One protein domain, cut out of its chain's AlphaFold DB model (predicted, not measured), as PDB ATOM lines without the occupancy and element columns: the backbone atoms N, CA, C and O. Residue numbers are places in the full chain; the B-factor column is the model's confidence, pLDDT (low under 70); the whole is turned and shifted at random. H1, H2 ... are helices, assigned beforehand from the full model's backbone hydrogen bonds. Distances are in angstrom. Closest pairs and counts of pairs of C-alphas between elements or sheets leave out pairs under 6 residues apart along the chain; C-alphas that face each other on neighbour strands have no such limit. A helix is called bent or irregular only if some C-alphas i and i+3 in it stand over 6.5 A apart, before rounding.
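AT A GLANCE: This is residues 12 to 82 and 102 to 164 of the 324 residues of the protein "GCR1_C domain-containing protein" of Tortispora caseinolytica NRRL Y-17796 (UniProt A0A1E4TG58). Look first for a long helical hairpin, H5 and H6 side by side; beyond it, H4 crosses the later part of long H1, with short H2 and H3 between them along the chain. The printed part has 134 residues, with six named helices, H1 to H6 in order, and no named strand: all helix. It is loose, with radius of gyration of the C-alphas 18.6 A, spanning 57 by 40 by 32 A.

HOW THE PARTS SIT: Start at H6, residues 129 to 164: it touches H5, residues 102 to 124, opposite ways at a shallow tilt of 10 degrees, closest C-alphas Val 118 and Gly 135, 6.0 A. Both are apart from H1, residues 14 to 44. H1 touches H4, residues 63 to 82, the same way at a steep tilt of 61 degrees, closest C-alphas Pro 39 and Ala 69, 5.0 A, through residues 38 to 40 and 69 to 73 alone. H2, residues 52 to 55, is close but not clearly touching H1, closest C-alphas Trp 55 and Trp 42, 7.9 A; H3, residues 58 to 61, likewise H4, Phe 60 and Leu 66, 7.1 A. Every O i to N i+4 pair is within hydrogen-bond range in H4, H5 and H6, and 25 of 27 in H1; H2 and H3 are too short for one.

IN THESE COORDINATES: Find C-alpha 129 at (-3.745, 45.990, -37.808); H6 runs 52.3 A to C-alpha 164 at (17.062, 61.343, 7.644). H1 runs 44.7 A, irregular where C-alphas 36 and 39 are 7.3 A apart.

THE WHOLE: Residues 83 to 101 are cut out, a gap of 25.0 A between C-alphas 82 and 102. Of the links printed whole, none is long. Look for pLDDT under 70 in 65 residues, among them 102 to 119 and 149 to 164.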
ATOM      1  N   LYS A  12       5.326  29.701 -35.387       51.50
ATOM      2  CA  LYS A  12       6.560  29.601 -34.586       51.50
ATOM      3  C   LYS A  12       7.453  30.849 -34.634       51.50
ATOM      4  O   LYS A  12       8.679  30.728 -34.672       51.50
ATOM      5  N   ASP A  13       6.889  32.047 -34.575       67.81
ATOM      6  CA  ASP A  13       7.705  33.235 -34.355       67.81
ATOM      7  C   ASP A  13       8.104  33.275 -32.879       67.81
ATOM      8  O   ASP A  13       7.411  33.827 -32.025       67.81
ATOM      9  N   SER A  14       9.260  32.676 -32.570       68.06
ATOM     10  CA  SER A  14       9.891  32.677 -31.240       68.06
ATOM     11  C   SER A  14       9.943  34.077 -30.605       68.06
ATOM     12  O   SER A  14       9.955  34.208 -29.383       68.06
ATOM     13  N   ASN A  15       9.935  35.127 -31.431       77.25
ATOM     14  CA  ASN A  15       9.888  36.523 -31.012       77.25
ATOM     15  C   ASN A  15       8.532  36.921 -30.386       77.25
ATOM     16  O   ASN A  15       8.500  37.677 -29.417       77.25
ATOM     17  N   TYR A  16       7.412  36.397 -30.893       76.88
ATOM     18  CA  TYR A  16       6.070  36.713 -30.393       76.88
ATOM     19  C   TYR A  16       5.813  36.091 -29.017       76.88
ATOM     20  O   TYR A  16       5.362  36.777 -28.100       76.88
ATOM     21  N   LEU A  17       6.190  34.821 -28.830       75.81
ATOM     22  CA  LEU A  17       6.092  34.154 -27.526       75.81
ATOM     23  C   LEU A  17       6.964  34.835 -26.463       75.81
ATOM     24  O   LEU A  17       6.559  34.941 -25.306       75.81
ATOM     25  N   GLN A  18       8.137  35.343 -26.852       77.44
ATOM     26  CA  GLN A  18       8.997  36.111 -25.955       77.44
ATOM     27  C   GLN A  18       8.352  37.442 -25.541       77.44
ATOM     28  O   GLN A  18       8.369  37.784 -24.360       77.44
ATOM     29  N   LYS A  19       7.726  38.163 -26.479       77.50
ATOM     30  CA  LYS A  19       6.984  39.400 -26.181       77.50
ATOM     31  C   LYS A  19       5.783  39.147 -25.275       77.50
ATOM     32  O   LYS A  19       5.575  39.890 -24.322       77.50
ATOM     33  N   LEU A  20       5.020  38.081 -25.523       75.88
ATOM     34  CA  LEU A  20       3.914  37.695 -24.646       75.88
ATOM     35  C   LEU A  20       4.395  37.376 -23.230       75.88
ATOM     36  O   LEU A  20       3.764  37.807 -22.270       75.88
ATOM     37  N   ARG A  21       5.531  36.684 -23.089       75.56
ATOM     38  CA  ARG A  21       6.127  36.417 -21.776       75.56
ATOM     39  C   ARG A  21       6.471  37.710 -21.036       75.56
ATOM     40  O   ARG A  21       6.092  37.852 -19.882       75.56
ATOM     41  N   GLN A  22       7.113  38.664 -21.709       78.69
ATOM     42  CA  GLN A  22       7.439  39.967 -21.115       78.69
ATOM     43  C   GLN A  22       6.182  40.732 -20.683       78.69
ATOM     44  O   GLN A  22       6.157  41.338 -19.617       78.69
ATOM     45  N   ILE A  23       5.114  40.676 -21.482       82.38
ATOM     46  CA  ILE A  23       3.835  41.302 -21.133       82.38
ATOM     47  C   ILE A  23       3.243  40.658 -19.873       82.38
ATOM     48  O   ILE A  23       2.810  41.377 -18.975       82.38
ATOM     49  N   VAL A  24       3.255  39.325 -19.774       79.81
ATOM     50  CA  VAL A  24       2.787  38.606 -18.577       79.81
ATOM     51  C   VAL A  24       3.611  38.994 -17.348       79.81
ATOM     52  O   VAL A  24       3.027  39.303 -16.315       79.81
ATOM     53  N   GLU A  25       4.937  39.080 -17.469       78.06
ATOM     54  CA  GLU A  25       5.821  39.516 -16.377       78.06
ATOM     55  C   GLU A  25       5.487  40.938 -15.894       78.06
ATOM     56  O   GLU A  25       5.440  41.196 -14.689       78.06
ATOM     57  N   VAL A  26       5.187  41.858 -16.817       83.62
ATOM     58  CA  VAL A  26       4.750  43.220 -16.474       83.62
ATOM     59  C   VAL A  26       3.390  43.204 -15.774       83.62
ATOM     60  O   VAL A  26       3.217  43.895 -14.770       83.62
ATOM     61  N   PHE A  27       2.427  42.412 -16.251       83.75
ATOM     62  CA  PHE A  27       1.120  42.292 -15.597       83.75
ATOM     63  C   PHE A  27       1.220  41.669 -14.205       83.75
ATOM     64  O   PHE A  27       0.535  42.134 -13.294       83.75
ATOM     65  N   ASP A  28       2.094  40.684 -14.008       76.38
ATOM     66  CA  ASP A  28       2.343  40.092 -12.695       76.38
ATOM     67  C   ASP A  28       2.971  41.098 -11.732       76.38
ATOM     68  O   ASP A  28       2.536  41.210 -10.582       76.38
ATOM     69  N   TYR A  29       3.932  41.893 -12.205       83.94
ATOM     70  CA  TYR A  29       4.507  42.977 -11.414       83.94
ATOM     71  C   TYR A  29       3.450  44.020 -11.023       83.94
ATOM     72  O   TYR A  29       3.314  44.352  -9.843       83.94
ATOM     73  N   LEU A  30       2.652  44.493 -11.986       82.31
ATOM     74  CA  LEU A  30       1.576  45.455 -11.730       82.31
ATOM     75  C   LEU A  30       0.526  44.891 -10.768       82.31
ATOM     76  O   LEU A  30       0.055  45.613  -9.891       82.31
ATOM     77  N   ARG A  31       0.193  43.599 -10.887       83.88
ATOM     78  CA  ARG A  31      -0.703  42.895  -9.965       83.88
ATOM     79  C   ARG A  31      -0.143  42.897  -8.547       83.88
ATOM     80  O   ARG A  31      -0.889  43.198  -7.620       83.88
ATOM     81  N   MET A  32       1.143  42.584  -8.370       79.88
ATOM     82  CA  MET A  32       1.772  42.593  -7.046       79.88
ATOM     83  C   MET A  32       1.761  43.985  -6.418       79.88
ATOM     84  O   MET A  32       1.325  44.122  -5.280       79.88
ATOM     85  N   VAL A  33       2.190  45.011  -7.160       85.44
ATOM     86  CA  VAL A  33       2.219  46.396  -6.659       85.44
ATOM     87  C   VAL A  33       0.813  46.869  -6.296       85.44
ATOM     88  O   VAL A  33       0.603  47.413  -5.215       85.44
ATOM     89  N   LEU A  34      -0.173  46.602  -7.158       87.00
ATOM     90  CA  LEU A  34      -1.558  46.975  -6.888       87.00
ATOM     91  C   LEU A  34      -2.092  46.278  -5.631       87.00
ATOM     92  O   LEU A  34      -2.692  46.943  -4.799       87.00
ATOM     93  N   LEU A  35      -1.868  44.969  -5.467       84.19
ATOM     94  CA  LEU A  35      -2.324  44.227  -4.284       84.19
ATOM     95  C   LEU A  35      -1.611  44.665  -2.999       84.19
ATOM     96  O   LEU A  35      -2.220  44.653  -1.931       84.19
ATOM     97  N   GLN A  36      -0.342  45.058  -3.092       85.75
ATOM     98  CA  GLN A  36       0.413  45.580  -1.959       85.75
ATOM     99  C   GLN A  36      -0.193  46.890  -1.442       85.75
ATOM    100  O   GLN A  36      -0.431  47.025  -0.243       85.75
ATOM    101  N   ASP A  37      -0.506  47.817  -2.348       87.56
ATOM    102  CA  ASP A  37      -0.955  49.162  -1.978       87.56
ATOM    103  C   ASP A  37      -2.484  49.289  -1.869       87.56
ATOM    104  O   ASP A  37      -2.993  50.252  -1.290       87.56
ATOM    105  N   ALA A  38      -3.249  48.322  -2.387       89.50
ATOM    106  CA  ALA A  38      -4.710  48.377  -2.413       89.50
ATOM    107  C   ALA A  38      -5.366  48.587  -1.033       89.50
ATOM    108  O   ALA A  38      -6.283  49.406  -0.970       89.50
ATOM    109  N   PRO A  39      -4.920  47.965   0.080       88.62
ATOM    110  CA  PRO A  39      -5.494  48.233   1.402       88.62
ATOM    111  C   PRO A  39      -5.334  49.694   1.848       88.62
ATOM    112  O   PRO A  39      -6.250  50.265   2.442       88.62
ATOM    113  N   VAL A  40      -4.194  50.313   1.525       86.94
ATOM    114  CA  VAL A  40      -3.916  51.722   1.839       86.94
ATOM    115  C   VAL A  40      -4.802  52.624   0.986       86.94
ATOM    116  O   VAL A  40      -5.491  53.492   1.517       86.94
ATOM    117  N   ILE A  41      -4.849  52.379  -0.328       86.06
ATOM    118  CA  ILE A  41      -5.665  53.167  -1.262       86.06
ATOM    119  C   ILE A  41      -7.154  53.045  -0.907       86.06
ATOM    120  O   ILE A  41      -7.864  54.046  -0.929       86.06
ATOM    121  N   TRP A  42      -7.626  51.848  -0.545       85.62
ATOM    122  CA  TRP A  42      -9.003  51.620  -0.104       85.62
ATOM    123  C   TRP A  42      -9.352  52.456   1.128       85.62
ATOM    124  O   TRP A  42     -10.405  53.088   1.173       85.62
ATOM    125  N   ASN A  43      -8.471  52.457   2.132       84.62
ATOM    126  CA  ASN A  43      -8.716  53.130   3.404       84.62
ATOM    127  C   ASN A  43      -8.669  54.661   3.273       84.62
ATOM    128  O   ASN A  43      -9.507  55.342   3.857       84.62
ATOM    129  N   GLU A  44      -7.725  55.192   2.494       85.00
ATOM    130  CA  GLU A  44      -7.579  56.636   2.255       85.00
ATOM    131  C   GLU A  44      -8.642  57.183   1.291       85.00
ATOM    132  O   GLU A  44      -9.071  58.334   1.396       85.00
ATOM    133  N   TYR A  45      -9.090  56.361   0.339       84.00
ATOM    134  CA  TYR A  45      -9.921  56.805  -0.778       84.00
ATOM    135  C   TYR A  45     -11.108  55.877  -1.088       84.00
ATOM    136  O   TYR A  45     -11.281  55.453  -2.239       84.00
ATOM    137  N   PRO A  46     -12.001  55.613  -0.120       80.69
ATOM    138  CA  PRO A  46     -13.131  54.709  -0.333       80.69
ATOM    139  C   PRO A  46     -14.119  55.227  -1.396       80.69
ATOM    140  O   PRO A  46     -14.777  54.443  -2.072       80.69
ATOM    141  N   ASN A  47     -14.191  56.550  -1.595       81.94
ATOM    142  CA  ASN A  47     -15.215  57.206  -2.418       81.94
ATOM    143  C   ASN A  47     -14.690  57.810  -3.735       81.94
ATOM    144  O   ASN A  47     -15.399  58.592  -4.373       81.94
ATOM    145  N   ILE A  48     -13.457  57.507  -4.164       79.50
ATOM    146  CA  ILE A  48     -12.974  58.027  -5.451       79.50
ATOM    147  C   ILE A  48     -13.801  57.404  -6.584       79.50
ATOM    148  O   ILE A  48     -13.747  56.205  -6.845       79.50
ATOM    149  N   ARG A  49     -14.546  58.250  -7.308       58.03
ATOM    150  CA  ARG A  49     -15.435  57.857  -8.419       58.03
ATOM    151  C   ARG A  49     -14.748  56.985  -9.480       58.03
ATOM    152  O   ARG A  49     -15.398  56.151 -10.093       58.03
ATOM    153  N   SER A  50     -13.442  57.165  -9.698       61.38
ATOM    154  CA  SER A  50     -12.656  56.420 -10.693       61.38
ATOM    155  C   SER A  50     -12.076  55.087 -10.194       61.38
ATOM    156  O   SER A  50     -11.637  54.277 -11.016       61.38
ATOM    157  N   THR A  51     -12.056  54.832  -8.884       64.12
ATOM    158  CA  THR A  51     -11.663  53.545  -8.275       64.12
ATOM    159  C   THR A  51     -12.865  52.796  -7.708       64.12
ATOM    160  O   THR A  51     -12.763  51.599  -7.473       64.12
ATOM    161  N   TRP A  52     -14.023  53.452  -7.590       69.50
ATOM    162  CA  TRP A  52     -15.286  52.848  -7.162       69.50
ATOM    163  C   TRP A  52     -15.591  51.532  -7.893       69.50
ATOM    164  O   TRP A  52     -15.920  50.538  -7.262       69.50
ATOM    165  N   HIS A  53     -15.394  51.479  -9.213       78.06
ATOM    166  CA  HIS A  53     -15.606  50.247  -9.982       78.06
ATOM    167  C   HIS A  53     -14.528  49.176  -9.768       78.06
ATOM    168  O   HIS A  53     -14.813  47.996  -9.930       78.06
ATOM    169  N   MET A  54     -13.305  49.560  -9.393       79.38
ATOM    170  CA  MET A  54     -12.240  48.603  -9.063       79.38
ATOM    171  C   MET A  54     -12.593  47.848  -7.781       79.38
ATOM    172  O   MET A  54     -12.442  46.639  -7.706       79.38
ATOM    173  N   TRP A  55     -13.135  48.572  -6.811       83.69
ATOM    174  CA  TRP A  55     -13.557  48.082  -5.506       83.69
ATOM    175  C   TRP A  55     -14.810  47.207  -5.522       83.69
ATOM    176  O   TRP A  55     -15.029  46.427  -4.603       83.69
ATOM    177  N   GLN A  56     -15.604  47.311  -6.586       84.44
ATOM    178  CA  GLN A  56     -16.778  46.472  -6.825       84.44
ATOM    179  C   GLN A  56     -16.445  45.119  -7.467       84.44
ATOM    180  O   GLN A  56     -17.353  44.322  -7.675       84.44
ATOM    181  N   LEU A  57     -15.182  44.853  -7.815       83.75
ATOM    182  CA  LEU A  57     -14.800  43.546  -8.346       83.75
ATOM    183  C   LEU A  57     -14.878  42.492  -7.234       83.75
ATOM    184  O   LEU A  57     -14.356  42.705  -6.138       83.75
ATOM    185  N   ASP A  58     -15.447  41.324  -7.548       87.00
ATOM    186  CA  ASP A  58     -15.622  40.209  -6.602       87.00
ATOM    187  C   ASP A  58     -14.316  39.813  -5.900       87.00
ATOM    188  O   ASP A  58     -14.318  39.443  -4.728       87.00
ATOM    189  N   ALA A  59     -13.178  39.972  -6.583       82.56
ATOM    190  CA  ALA A  59     -11.851  39.705  -6.035       82.56
ATOM    191  C   ALA A  59     -11.540  40.514  -4.760       82.56
ATOM    192  O   ALA A  59     -10.917  39.985  -3.844       82.56
ATOM    193  N   PHE A  60     -11.995  41.769  -4.675       85.88
ATOM    194  CA  PHE A  60     -11.789  42.625  -3.501       85.88
ATOM    195  C   PHE A  60     -12.855  42.424  -2.416       85.88
ATOM    196  O   PHE A  60     -12.670  42.863  -1.284       85.88
ATOM    197  N   SER A  61     -13.950  41.737  -2.746       87.94
ATOM    198  CA  SER A  61     -14.973  41.311  -1.782       87.94
ATOM    199  C   SER A  61     -14.730  39.891  -1.253       87.94
ATOM    200  O   SER A  61     -15.453  39.434  -0.368       87.94
ATOM    201  N   HIS A  62     -13.723  39.183  -1.776       92.12
ATOM    202  CA  HIS A  62     -13.388  37.829  -1.352       92.12
ATOM    203  C   HIS A  62     -12.893  37.813   0.109       92.12
ATOM    204  O   HIS A  62     -12.071  38.665   0.466       92.12
ATOM    205  N   PRO A  63     -13.317  36.842   0.948       93.00
ATOM    206  CA  PRO A  63     -12.909  36.758   2.354       93.00
ATOM    207  C   PRO A  63     -11.391  36.845   2.565       93.00
ATOM    208  O   PRO A  63     -10.935  37.642   3.380       93.00
ATOM    209  N   ASP A  64     -10.614  36.115   1.763       89.56
ATOM    210  CA  ASP A  64      -9.147  36.112   1.842       89.56
ATOM    211  C   ASP A  64      -8.532  37.501   1.607       89.56
ATOM    212  O   ASP A  64      -7.565  37.882   2.267       89.56
ATOM    213  N   TYR A  65      -9.092  38.288   0.679       89.31
ATOM    214  CA  TYR A  65      -8.606  39.646   0.444       89.31
ATOM    215  C   TYR A  65      -8.953  40.563   1.619       89.31
ATOM    216  O   TYR A  65      -8.124  41.375   2.027       89.31
ATOM    217  N   LEU A  66     -10.153  40.430   2.190       89.75
ATOM    218  CA  LEU A  66     -10.561  41.209   3.361       89.75
ATOM    219  C   LEU A  66      -9.674  40.899   4.577       89.75
ATOM    220  O   LEU A  66      -9.256  41.819   5.283       89.75
ATOM    221  N   GLU A  67      -9.323  39.627   4.788       90.44
ATOM    222  CA  GLU A  67      -8.373  39.209   5.821       90.44
ATOM    223  C   GLU A  67      -6.981  39.810   5.575       90.44
ATOM    224  O   GLU A  67      -6.404  40.435   6.475       90.44
ATOM    225  N   TYR A  68      -6.472  39.714   4.344       88.81
ATOM    226  CA  TYR A  68      -5.211  40.334   3.942       88.81
ATOM    227  C   TYR A  68      -5.211  41.853   4.185       88.81
ATOM    228  O   TYR A  68      -4.297  42.381   4.822       88.81
ATOM    229  N   ALA A  69      -6.256  42.560   3.748       88.19
ATOM    230  CA  ALA A  69      -6.382  44.005   3.909       88.19
ATOM    231  C   ALA A  69      -6.441  44.414   5.389       88.19
ATOM    232  O   ALA A  69      -5.799  45.387   5.792       88.19
ATOM    233  N   SER A  70      -7.152  43.645   6.220       89.19
ATOM    234  CA  SER A  70      -7.197  43.863   7.670       89.19
ATOM    235  C   SER A  70      -5.827  43.660   8.330       89.19
ATOM    236  O   SER A  70      -5.428  44.442   9.196       89.19
ATOM    237  N   THR A  71      -5.066  42.666   7.864       87.50
ATOM    238  CA  THR A  71      -3.717  42.371   8.353       87.50
ATOM    239  C   THR A  71      -2.745  43.488   7.991       87.50
ATOM    240  O   THR A  71      -2.029  43.973   8.866       87.50
ATOM    241  N   GLN A  72      -2.763  43.958   6.740       85.44
ATOM    242  CA  GLN A  72      -1.951  45.101   6.307       85.44
ATOM    243  C   GLN A  72      -2.276  46.356   7.118       85.44
ATOM    244  O   GLN A  72      -1.374  47.036   7.601       85.44
ATOM    245  N   LYS A  73      -3.564  46.616   7.368       85.50
ATOM    246  CA  LYS A  73      -3.996  47.736   8.210       85.50
ATOM    247  C   LYS A  73      -3.427  47.651   9.629       85.50
ATOM    248  O   LYS A  73      -2.980  48.669  10.155       85.50
ATOM    249  N   ARG A  74      -3.407  46.458  10.237       86.50
ATOM    250  CA  ARG A  74      -2.805  46.242  11.562       86.50
ATOM    251  C   ARG A  74      -1.297  46.504  11.547       86.50
ATOM    252  O   ARG A  74      -0.824  47.256  12.389       86.50
ATOM    253  N   ILE A  75      -0.576  45.964  10.561       79.62
ATOM    254  CA  ILE A  75       0.876  46.173  10.408       79.62
ATOM    255  C   ILE A  75       1.197  47.666  10.261       79.62
ATOM    256  O   ILE A  75       2.089  48.177  10.936       79.62
ATOM    257  N   CYS A  76       0.449  48.392   9.426       79.06
ATOM    258  CA  CYS A  76       0.635  49.833   9.262       79.06
ATOM    259  C   CYS A  76       0.367  50.606  10.561       79.06
ATOM    260  O   CYS A  76       1.121  51.521  10.884       79.06
ATOM    261  N   ALA A  77      -0.674  50.238  11.316       83.00
ATOM    262  CA  ALA A  77      -0.995  50.879  12.589       83.00
ATOM    263  C   ALA A  77       0.088  50.631  13.653       83.00
ATOM    264  O   ALA A  77       0.489  51.567  14.340       83.00
ATOM    265  N   GLU A  78       0.600  49.403  13.759       83.88
ATOM    266  CA  GLU A  78       1.703  49.051  14.666       83.88
ATOM    267  C   GLU A  78       2.990  49.799  14.299       83.88
ATOM    268  O   GLU A  78       3.656  50.362  15.168       83.88
ATOM    269  N   PHE A  79       3.305  49.887  13.004       80.25
ATOM    270  CA  PHE A  79       4.459  50.639  12.515       80.25
ATOM    271  C   PHE A  79       4.344  52.137  12.828       80.25
ATOM    272  O   PHE A  79       5.295  52.743  13.323       80.25
ATOM    273  N   GLN A  80       3.171  52.736  12.604       77.19
ATOM    274  CA  GLN A  80       2.912  54.132  12.959       77.19
ATOM    275  C   GLN A  80       3.022  54.360  14.469       77.19
ATOM    276  O   GLN A  80       3.674  55.311  14.887       77.19
ATOM    277  N   GLN A  81       2.442  53.484  15.294       78.88
ATOM    278  CA  GLN A  81       2.563  53.573  16.753       78.88
ATOM    279  C   GLN A  81       4.022  53.483  17.213       78.88
ATOM    280  O   GLN A  81       4.424  54.265  18.072       78.88
ATOM    281  N   GLY A  82       4.824  52.603  16.607       77.75
ATOM    282  CA  GLY A  82       6.264  52.526  16.861       77.75
ATOM    283  C   GLY A  82       6.994  53.826  16.509       77.75
ATOM    284  O   GLY A  82       7.811  54.303  17.294       77.75
ATOM    285  N   ARG A 102       2.832  61.916  -4.832       50.47
ATOM    286  CA  ARG A 102       1.826  62.691  -5.592       50.47
ATOM    287  C   ARG A 102       2.205  62.929  -7.061       50.47
ATOM    288  O   ARG A 102       1.333  63.190  -7.894       50.47
ATOM    289  N   SER A 103       3.498  62.892  -7.391       51.06
ATOM    290  CA  SER A 103       3.994  63.024  -8.771       51.06
ATOM    291  C   SER A 103       3.799  61.726  -9.562       51.06
ATOM    292  O   SER A 103       3.325  61.741 -10.704       51.06
ATOM    293  N   LEU A 104       4.079  60.588  -8.915       47.72
ATOM    294  CA  LEU A 104       3.836  59.260  -9.473       47.72
ATOM    295  C   LEU A 104       2.348  59.046  -9.755       47.72
ATOM    296  O   LEU A 104       1.973  58.637 -10.851       47.72
ATOM    297  N   GLN A 105       1.502  59.432  -8.802       51.03
ATOM    298  CA  GLN A 105       0.053  59.310  -8.908       51.03
ATOM    299  C   GLN A 105      -0.514  60.061 -10.125       51.03
ATOM    300  O   GLN A 105      -1.336  59.514 -10.857       51.03
ATOM    301  N   ARG A 106      -0.019  61.273 -10.420       57.38
ATOM    302  CA  ARG A 106      -0.392  62.012 -11.643       57.38
ATOM    303  C   ARG A 106       0.040  61.297 -12.925       57.38
ATOM    304  O   ARG A 106      -0.694  61.314 -13.907       57.38
ATOM    305  N   SER A 107       1.204  60.650 -12.921       51.91
ATOM    306  CA  SER A 107       1.687  59.907 -14.093       51.91
ATOM    307  C   SER A 107       0.876  58.632 -14.343       51.91
ATOM    308  O   SER A 107       0.537  58.356 -15.490       51.91
ATOM    309  N   ILE A 108       0.484  57.914 -13.285       53.44
ATOM    310  CA  ILE A 108      -0.388  56.731 -13.373       53.44
ATOM    311  C   ILE A 108      -1.773  57.103 -13.927       53.44
ATOM    312  O   ILE A 108      -2.300  56.405 -14.792       53.44
ATOM    313  N   VAL A 109      -2.354  58.225 -13.482       64.50
ATOM    314  CA  VAL A 109      -3.652  58.714 -13.986       64.50
ATOM    315  C   VAL A 109      -3.601  59.025 -15.485       64.50
ATOM    316  O   VAL A 109      -4.520  58.651 -16.213       64.50
ATOM    317  N   ASN A 110      -2.520  59.647 -15.961       62.50
ATOM    318  CA  ASN A 110      -2.362  59.958 -17.384       62.50
ATOM    319  C   ASN A 110      -2.261  58.683 -18.236       62.50
ATOM    320  O   ASN A 110      -2.977  58.550 -19.221       62.50
ATOM    321  N   ILE A 111      -1.469  57.699 -17.798       58.00
ATOM    322  CA  ILE A 111      -1.309  56.420 -18.510       58.00
ATOM    323  C   ILE A 111      -2.628  55.656 -18.574       58.00
ATOM    324  O   ILE A 111      -2.968  55.081 -19.603       58.00
ATOM    325  N   ARG A 112      -3.423  55.702 -17.501       60.84
ATOM    326  CA  ARG A 112      -4.763  55.109 -17.489       60.84
ATOM    327  C   ARG A 112      -5.689  55.760 -18.521       60.84
ATOM    328  O   ARG A 112      -6.433  55.045 -19.187       60.84
ATOM    329  N   SER A 113      -5.644  57.087 -18.664       67.06
ATOM    330  CA  SER A 113      -6.407  57.810 -19.693       67.06
ATOM    331  C   SER A 113      -5.974  57.407 -21.103       67.06
ATOM    332  O   SER A 113      -6.817  57.211 -21.973       67.06
ATOM    333  N   ASP A 114      -4.673  57.251 -21.334       61.09
ATOM    334  CA  ASP A 114      -4.157  56.851 -22.642       61.09
ATOM    335  C   ASP A 114      -4.507  55.396 -22.990       61.09
ATOM    336  O   ASP A 114      -4.937  55.127 -24.110       61.09
ATOM    337  N   ILE A 115      -4.427  54.468 -22.027       59.44
ATOM    338  CA  ILE A 115      -4.880  53.078 -22.207       59.44
ATOM    339  C   ILE A 115      -6.370  53.042 -22.562       59.44
ATOM    340  O   ILE A 115      -6.756  52.336 -23.490       59.44
ATOM    341  N   ALA A 116      -7.203  53.827 -21.873       65.75
ATOM    342  CA  ALA A 116      -8.632  53.902 -22.172       65.75
ATOM    343  C   ALA A 116      -8.897  54.415 -23.599       65.75
ATOM    344  O   ALA A 116      -9.703  53.824 -24.312       65.75
ATOM    345  N   GLN A 117      -8.166  55.442 -24.051       68.19
ATOM    346  CA  GLN A 117      -8.267  55.948 -25.426       68.19
ATOM    347  C   GLN A 117      -7.812  54.922 -26.469       68.19
ATOM    348  O   GLN A 117      -8.391  54.844 -27.551       68.19
ATOM    349  N   VAL A 118      -6.769  54.139 -26.176       60.75
ATOM    350  CA  VAL A 118      -6.318  53.061 -27.067       60.75
ATOM    351  C   VAL A 118      -7.384  51.970 -27.150       60.75
ATOM    352  O   VAL A 118      -7.735  51.566 -28.253       60.75
ATOM    353  N   LEU A 119      -7.956  51.545 -26.021       63.22
ATOM    354  CA  LEU A 119      -9.014  50.530 -25.986       63.22
ATOM    355  C   LEU A 119     -10.294  50.986 -26.708       63.22
ATOM    356  O   LEU A 119     -10.860  50.213 -27.474       63.22
ATOM    357  N   GLU A 120     -10.709  52.244 -26.544       73.31
ATOM    358  CA  GLU A 120     -11.854  52.821 -27.264       73.31
ATOM    359  C   GLU A 120     -11.601  52.884 -28.780       73.31
ATOM    360  O   GLU A 120     -12.478  52.579 -29.590       73.31
ATOM    361  N   LYS A 121     -10.377  53.228 -29.196       63.56
ATOM    362  CA  LYS A 121      -9.994  53.189 -30.615       63.56
ATOM    363  C   LYS A 121      -9.966  51.768 -31.169       63.56
ATOM    364  O   LYS A 121     -10.319  51.586 -32.331       63.56
ATOM    365  N   LEU A 122      -9.573  50.782 -30.364       52.84
ATOM    366  CA  LEU A 122      -9.555  49.369 -30.750       52.84
ATOM    367  C   LEU A 122     -10.961  48.799 -30.939       52.84
ATOM    368  O   LEU A 122     -11.188  48.093 -31.919       52.84
ATOM    369  N   ASP A 123     -11.907  49.153 -30.070       62.66
ATOM    370  CA  ASP A 123     -13.301  48.702 -30.184       62.66
ATOM    371  C   ASP A 123     -13.977  49.265 -31.451       62.66
ATOM    372  O   ASP A 123     -14.712  48.575 -32.160       62.66
ATOM    373  N   ASN A 124     -13.618  50.499 -31.819       68.44
ATOM    374  CA  ASN A 124     -14.104  51.158 -33.032       68.44
ATOM    375  C   ASN A 124     -13.388  50.701 -34.322       68.44
ATOM    376  O   ASN A 124     -13.923  50.850 -35.423       68.44
ATOM    377  N   SER A 125     -12.185  50.129 -34.219       56.00
ATOM    378  CA  SER A 125     -11.353  49.685 -35.345       56.00
ATOM    379  C   SER A 125     -11.301  48.156 -35.399       56.00
ATOM    380  O   SER A 125     -10.270  47.529 -35.148       56.00
ATOM    381  N   ARG A 126     -12.404  47.520 -35.802       49.25
ATOM    382  CA  ARG A 126     -12.472  46.049 -35.859       49.25
ATOM    383  C   ARG A 126     -11.577  45.406 -36.939       49.25
ATOM    384  O   ARG A 126     -11.453  44.191 -36.935       49.25
ATOM    385  N   ASN A 127     -10.930  46.185 -37.823       52.75
ATOM    386  CA  ASN A 127     -10.201  45.667 -38.999       52.75
ATOM    387  C   ASN A 127      -8.838  46.327 -39.333       52.75
ATOM    388  O   ASN A 127      -8.317  46.082 -40.419       52.75
ATOM    389  N   SER A 128      -8.221  47.150 -38.473       56.16
ATOM    390  CA  SER A 128      -6.956  47.828 -38.837       56.16
ATOM    391  C   SER A 128      -5.774  47.422 -37.954       56.16
ATOM    392  O   SER A 128      -5.495  48.023 -36.919       56.16
ATOM    393  N   SER A 129      -5.019  46.419 -38.412       55.78
ATOM    394  CA  SER A 129      -3.745  45.990 -37.808       55.78
ATOM    395  C   SER A 129      -2.710  47.124 -37.694       55.78
ATOM    396  O   SER A 129      -1.816  47.053 -36.855       55.78
ATOM    397  N   SER A 130      -2.828  48.170 -38.520       66.19
ATOM    398  CA  SER A 130      -1.953  49.349 -38.495       66.19
ATOM    399  C   SER A 130      -2.192  50.223 -37.253       66.19
ATOM    400  O   SER A 130      -1.246  50.606 -36.568       66.19
ATOM    401  N   LEU A 131      -3.461  50.444 -36.885       60.09
ATOM    402  CA  LEU A 131      -3.829  51.238 -35.704       60.09
ATOM    403  C   LEU A 131      -3.435  50.546 -34.390       60.09
ATOM    404  O   LEU A 131      -3.068  51.217 -33.427       60.09
ATOM    405  N   MET A 132      -3.451  49.210 -34.365       56.38
ATOM    406  CA  MET A 132      -2.926  48.423 -33.242       56.38
ATOM    407  C   MET A 132      -1.428  48.671 -33.039       56.38
ATOM    408  O   MET A 132      -0.999  48.946 -31.921       56.38
ATOM    409  N   ALA A 133      -0.635  48.609 -34.113       66.00
ATOM    410  CA  ALA A 133       0.809  48.816 -34.037       66.00
ATOM    411  C   ALA A 133       1.158  50.220 -33.516       66.00
ATOM    412  O   ALA A 133       2.006  50.356 -32.635       66.00
ATOM    413  N   GLU A 134       0.460  51.254 -33.990       71.56
ATOM    414  CA  GLU A 134       0.650  52.628 -33.513       71.56
ATOM    415  C   GLU A 134       0.226  52.798 -32.042       71.56
ATOM    416  O   GLU A 134       0.938  53.426 -31.253       71.56
ATOM    417  N   GLY A 135      -0.889  52.178 -31.637       66.69
ATOM    418  CA  GLY A 135      -1.352  52.170 -30.247       66.69
ATOM    419  C   GLY A 135      -0.353  51.516 -29.289       66.69
ATOM    420  O   GLY A 135      -0.055  52.077 -28.234       66.69
ATOM    421  N   PHE A 136       0.224  50.374 -29.674       65.94
ATOM    422  CA  PHE A 136       1.242  49.690 -28.876       65.94
ATOM    423  C   PHE A 136       2.560  50.465 -28.803       65.94
ATOM    424  O   PHE A 136       3.156  50.526 -27.731       65.94
ATOM    425  N   LEU A 137       2.999  51.099 -29.897       68.19
ATOM    426  CA  LEU A 137       4.190  51.957 -29.887       68.19
ATOM    427  C   LEU A 137       4.006  53.162 -28.957       68.19
ATOM    428  O   LEU A 137       4.896  53.483 -28.167       68.19
ATOM    429  N   ARG A 138       2.827  53.793 -28.994       71.38
ATOM    430  CA  ARG A 138       2.502  54.901 -28.093       71.38
ATOM    431  C   ARG A 138       2.463  54.438 -26.638       71.38
ATOM    432  O   ARG A 138       3.090  55.080 -25.799       71.38
ATOM    433  N   LEU A 139       1.811  53.312 -26.346       65.94
ATOM    434  CA  LEU A 139       1.771  52.752 -24.995       65.94
ATOM    435  C   LEU A 139       3.177  52.401 -24.481       65.94
ATOM    436  O   LEU A 139       3.517  52.767 -23.359       65.94
ATOM    437  N   GLY A 140       4.012  51.775 -25.316       66.69
ATOM    438  CA  GLY A 140       5.408  51.470 -24.996       66.69
ATOM    439  C   GLY A 140       6.192  52.720 -24.600       66.69
ATOM    440  O   GLY A 140       6.737  52.778 -23.503       66.69
ATOM    441  N   SER A 141       6.126  53.778 -25.417       69.81
ATOM    442  CA  SER A 141       6.803  55.052 -25.124       69.81
ATOM    443  C   SER A 141       6.359  55.696 -23.799       69.81
ATOM    444  O   SER A 141       7.144  56.343 -23.101       69.81
ATOM    445  N   GLN A 142       5.096  55.500 -23.417       67.00
ATOM    446  CA  GLN A 142       4.549  56.018 -22.167       67.00
ATOM    447  C   GLN A 142       4.956  55.171 -20.966       67.00
ATOM    448  O   GLN A 142       5.235  55.734 -19.905       67.00
ATOM    449  N   MET A 143       5.044  53.849 -21.126       61.44
ATOM    450  CA  MET A 143       5.596  52.974 -20.095       61.44
ATOM    451  C   MET A 143       7.088  53.234 -19.872       61.44
ATOM    452  O   MET A 143       7.505  53.308 -18.721       61.44
ATOM    453  N   ASP A 144       7.870  53.480 -20.925       65.06
ATOM    454  CA  ASP A 144       9.288  53.858 -20.803       65.06
ATOM    455  C   ASP A 144       9.452  55.195 -20.059       65.06
ATOM    456  O   ASP A 144      10.317  55.358 -19.188       65.06
ATOM    457  N   SER A 145       8.565  56.155 -20.344       73.81
ATOM    458  CA  SER A 145       8.493  57.418 -19.604       73.81
ATOM    459  C   SER A 145       8.109  57.205 -18.135       73.81
ATOM    460  O   SER A 145       8.673  57.859 -17.252       73.81
ATOM    461  N   LEU A 146       7.174  56.293 -17.844       62.72
ATOM    462  CA  LEU A 146       6.799  55.939 -16.475       62.72
ATOM    463  C   LEU A 146       7.956  55.275 -15.733       62.72
ATOM    464  O   LEU A 146       8.240  55.685 -14.610       62.72
ATOM    465  N   GLY A 147       8.632  54.311 -16.359       64.06
ATOM    466  CA  GLY A 147       9.804  53.638 -15.803       64.06
ATOM    467  C   GLY A 147      10.884  54.647 -15.425       64.06
ATOM    468  O   GLY A 147      11.304  54.701 -14.272       64.06
ATOM    469  N   SER A 148      11.203  55.571 -16.334       71.00
ATOM    470  CA  SER A 148      12.165  56.653 -16.075       71.00
ATOM    471  C   SER A 148      11.756  57.553 -14.896       71.00
ATOM    472  O   SER A 148      12.593  57.989 -14.101       71.00
ATOM    473  N   LYS A 149      10.456  57.842 -14.747       64.94
ATOM    474  CA  LYS A 149       9.928  58.620 -13.613       64.94
ATOM    475  C   LYS A 149       9.948  57.831 -12.304       64.94
ATOM    476  O   LYS A 149      10.232  58.424 -11.266       64.94
ATOM    477  N   MET A 150       9.662  56.531 -12.341       56.09
ATOM    478  CA  MET A 150       9.761  55.634 -11.187       56.09
ATOM    479  C   MET A 150      11.207  55.492 -10.712       56.09
ATOM    480  O   MET A 150      11.456  55.547  -9.510       56.09
ATOM    481  N   ASP A 151      12.165  55.406 -11.632       62.38
ATOM    482  CA  ASP A 151      13.589  55.393 -11.300       62.38
ATOM    483  C   ASP A 151      14.020  56.703 -10.639       62.38
ATOM    484  O   ASP A 151      14.661  56.689  -9.587       62.38
ATOM    485  N   SER A 152      13.614  57.843 -11.209       69.00
ATOM    486  CA  SER A 152      13.859  59.168 -10.627       69.00
ATOM    487  C   SER A 152      13.264  59.294  -9.220       69.00
ATOM    488  O   SER A 152      13.946  59.702  -8.280       69.00
ATOM    489  N   LEU A 153      12.022  58.838  -9.039       61.50
ATOM    490  CA  LEU A 153      11.356  58.780  -7.741       61.50
ATOM    491  C   LEU A 153      12.110  57.893  -6.742       61.50
ATOM    492  O   LEU A 153      12.303  58.282  -5.592       61.50
ATOM    493  N   GLY A 154      12.568  56.719  -7.175       62.31
ATOM    494  CA  GLY A 154      13.365  55.818  -6.352       62.31
ATOM    495  C   GLY A 154      14.691  56.445  -5.913       62.31
ATOM    496  O   GLY A 154      15.128  56.226  -4.782       62.31
ATOM    497  N   GLN A 155      15.325  57.254  -6.766       67.81
ATOM    498  CA  GLN A 155      16.523  58.018  -6.398       67.81
ATOM    499  C   GLN A 155      16.214  59.153  -5.416       67.81
ATOM    500  O   GLN A 155      16.990  59.367  -4.482       67.81
ATOM    501  N   GLU A 156      15.083  59.840  -5.574       66.94
ATOM    502  CA  GLU A 156      14.644  60.887  -4.646       66.94
ATOM    503  C   GLU A 156      14.352  60.302  -3.258       66.94
ATOM    504  O   GLU A 156      14.918  60.764  -2.269       66.94
ATOM    505  N   ILE A 157      13.585  59.208  -3.176       59.06
ATOM    506  CA  ILE A 157      13.305  58.500  -1.915       59.06
ATOM    507  C   ILE A 157      14.608  58.048  -1.248       59.06
ATOM    508  O   ILE A 157      14.806  58.276  -0.056       59.06
ATOM    509  N   LYS A 158      15.548  57.468  -2.009       65.25
ATOM    510  CA  LYS A 158      16.876  57.093  -1.488       65.25
ATOM    511  C   LYS A 158      17.661  58.298  -0.968       65.25
ATOM    512  O   LYS A 158      18.411  58.163  -0.002       65.25
ATOM    513  N   THR A 159      17.529  59.454  -1.611       69.62
ATOM    514  CA  THR A 159      18.214  60.689  -1.214       69.62
ATOM    515  C   THR A 159      17.614  61.266   0.063       69.62
ATOM    516  O   THR A 159      18.368  61.606   0.972       69.62
ATOM    517  N   GLN A 160      16.286  61.299   0.173       65.56
ATOM    518  CA  GLN A 160      15.580  61.727   1.382       65.56
ATOM    519  C   GLN A 160      15.873  60.792   2.555       65.56
ATOM    520  O   GLN A 160      16.266  61.251   3.624       65.56
ATOM    521  N   PHE A 161      15.824  59.475   2.333       54.28
ATOM    522  CA  PHE A 161      16.184  58.491   3.353       54.28
ATOM    523  C   PHE A 161      17.618  58.704   3.855       54.28
ATOM    524  O   PHE A 161      17.846  58.756   5.057       54.28
ATOM    525  N   ARG A 162      18.581  58.950   2.950       65.50
ATOM    526  CA  ARG A 162      19.961  59.286   3.341       65.50
ATOM    527  C   ARG A 162      20.069  60.547   4.191       65.50
ATOM    528  O   ARG A 162      21.001  60.604   4.983       65.50
ATOM    529  N   ARG A 163      19.207  61.552   3.992       64.62
ATOM    530  CA  ARG A 163      19.202  62.785   4.798       64.62
ATOM    531  C   ARG A 163      18.717  62.504   6.216       64.62
ATOM    532  O   ARG A 163      19.378  62.920   7.156       64.62
ATOM    533  N   VAL A 164      17.639  61.732   6.346       57.47
ATOM    534  CA  VAL A 164      17.062  61.343   7.644       57.47
ATOM    535  C   VAL A 164      18.004  60.423   8.429       57.47
ATOM    536  O   VAL A 164      18.079  60.511   9.648       57.47
TER     537      VAL A 164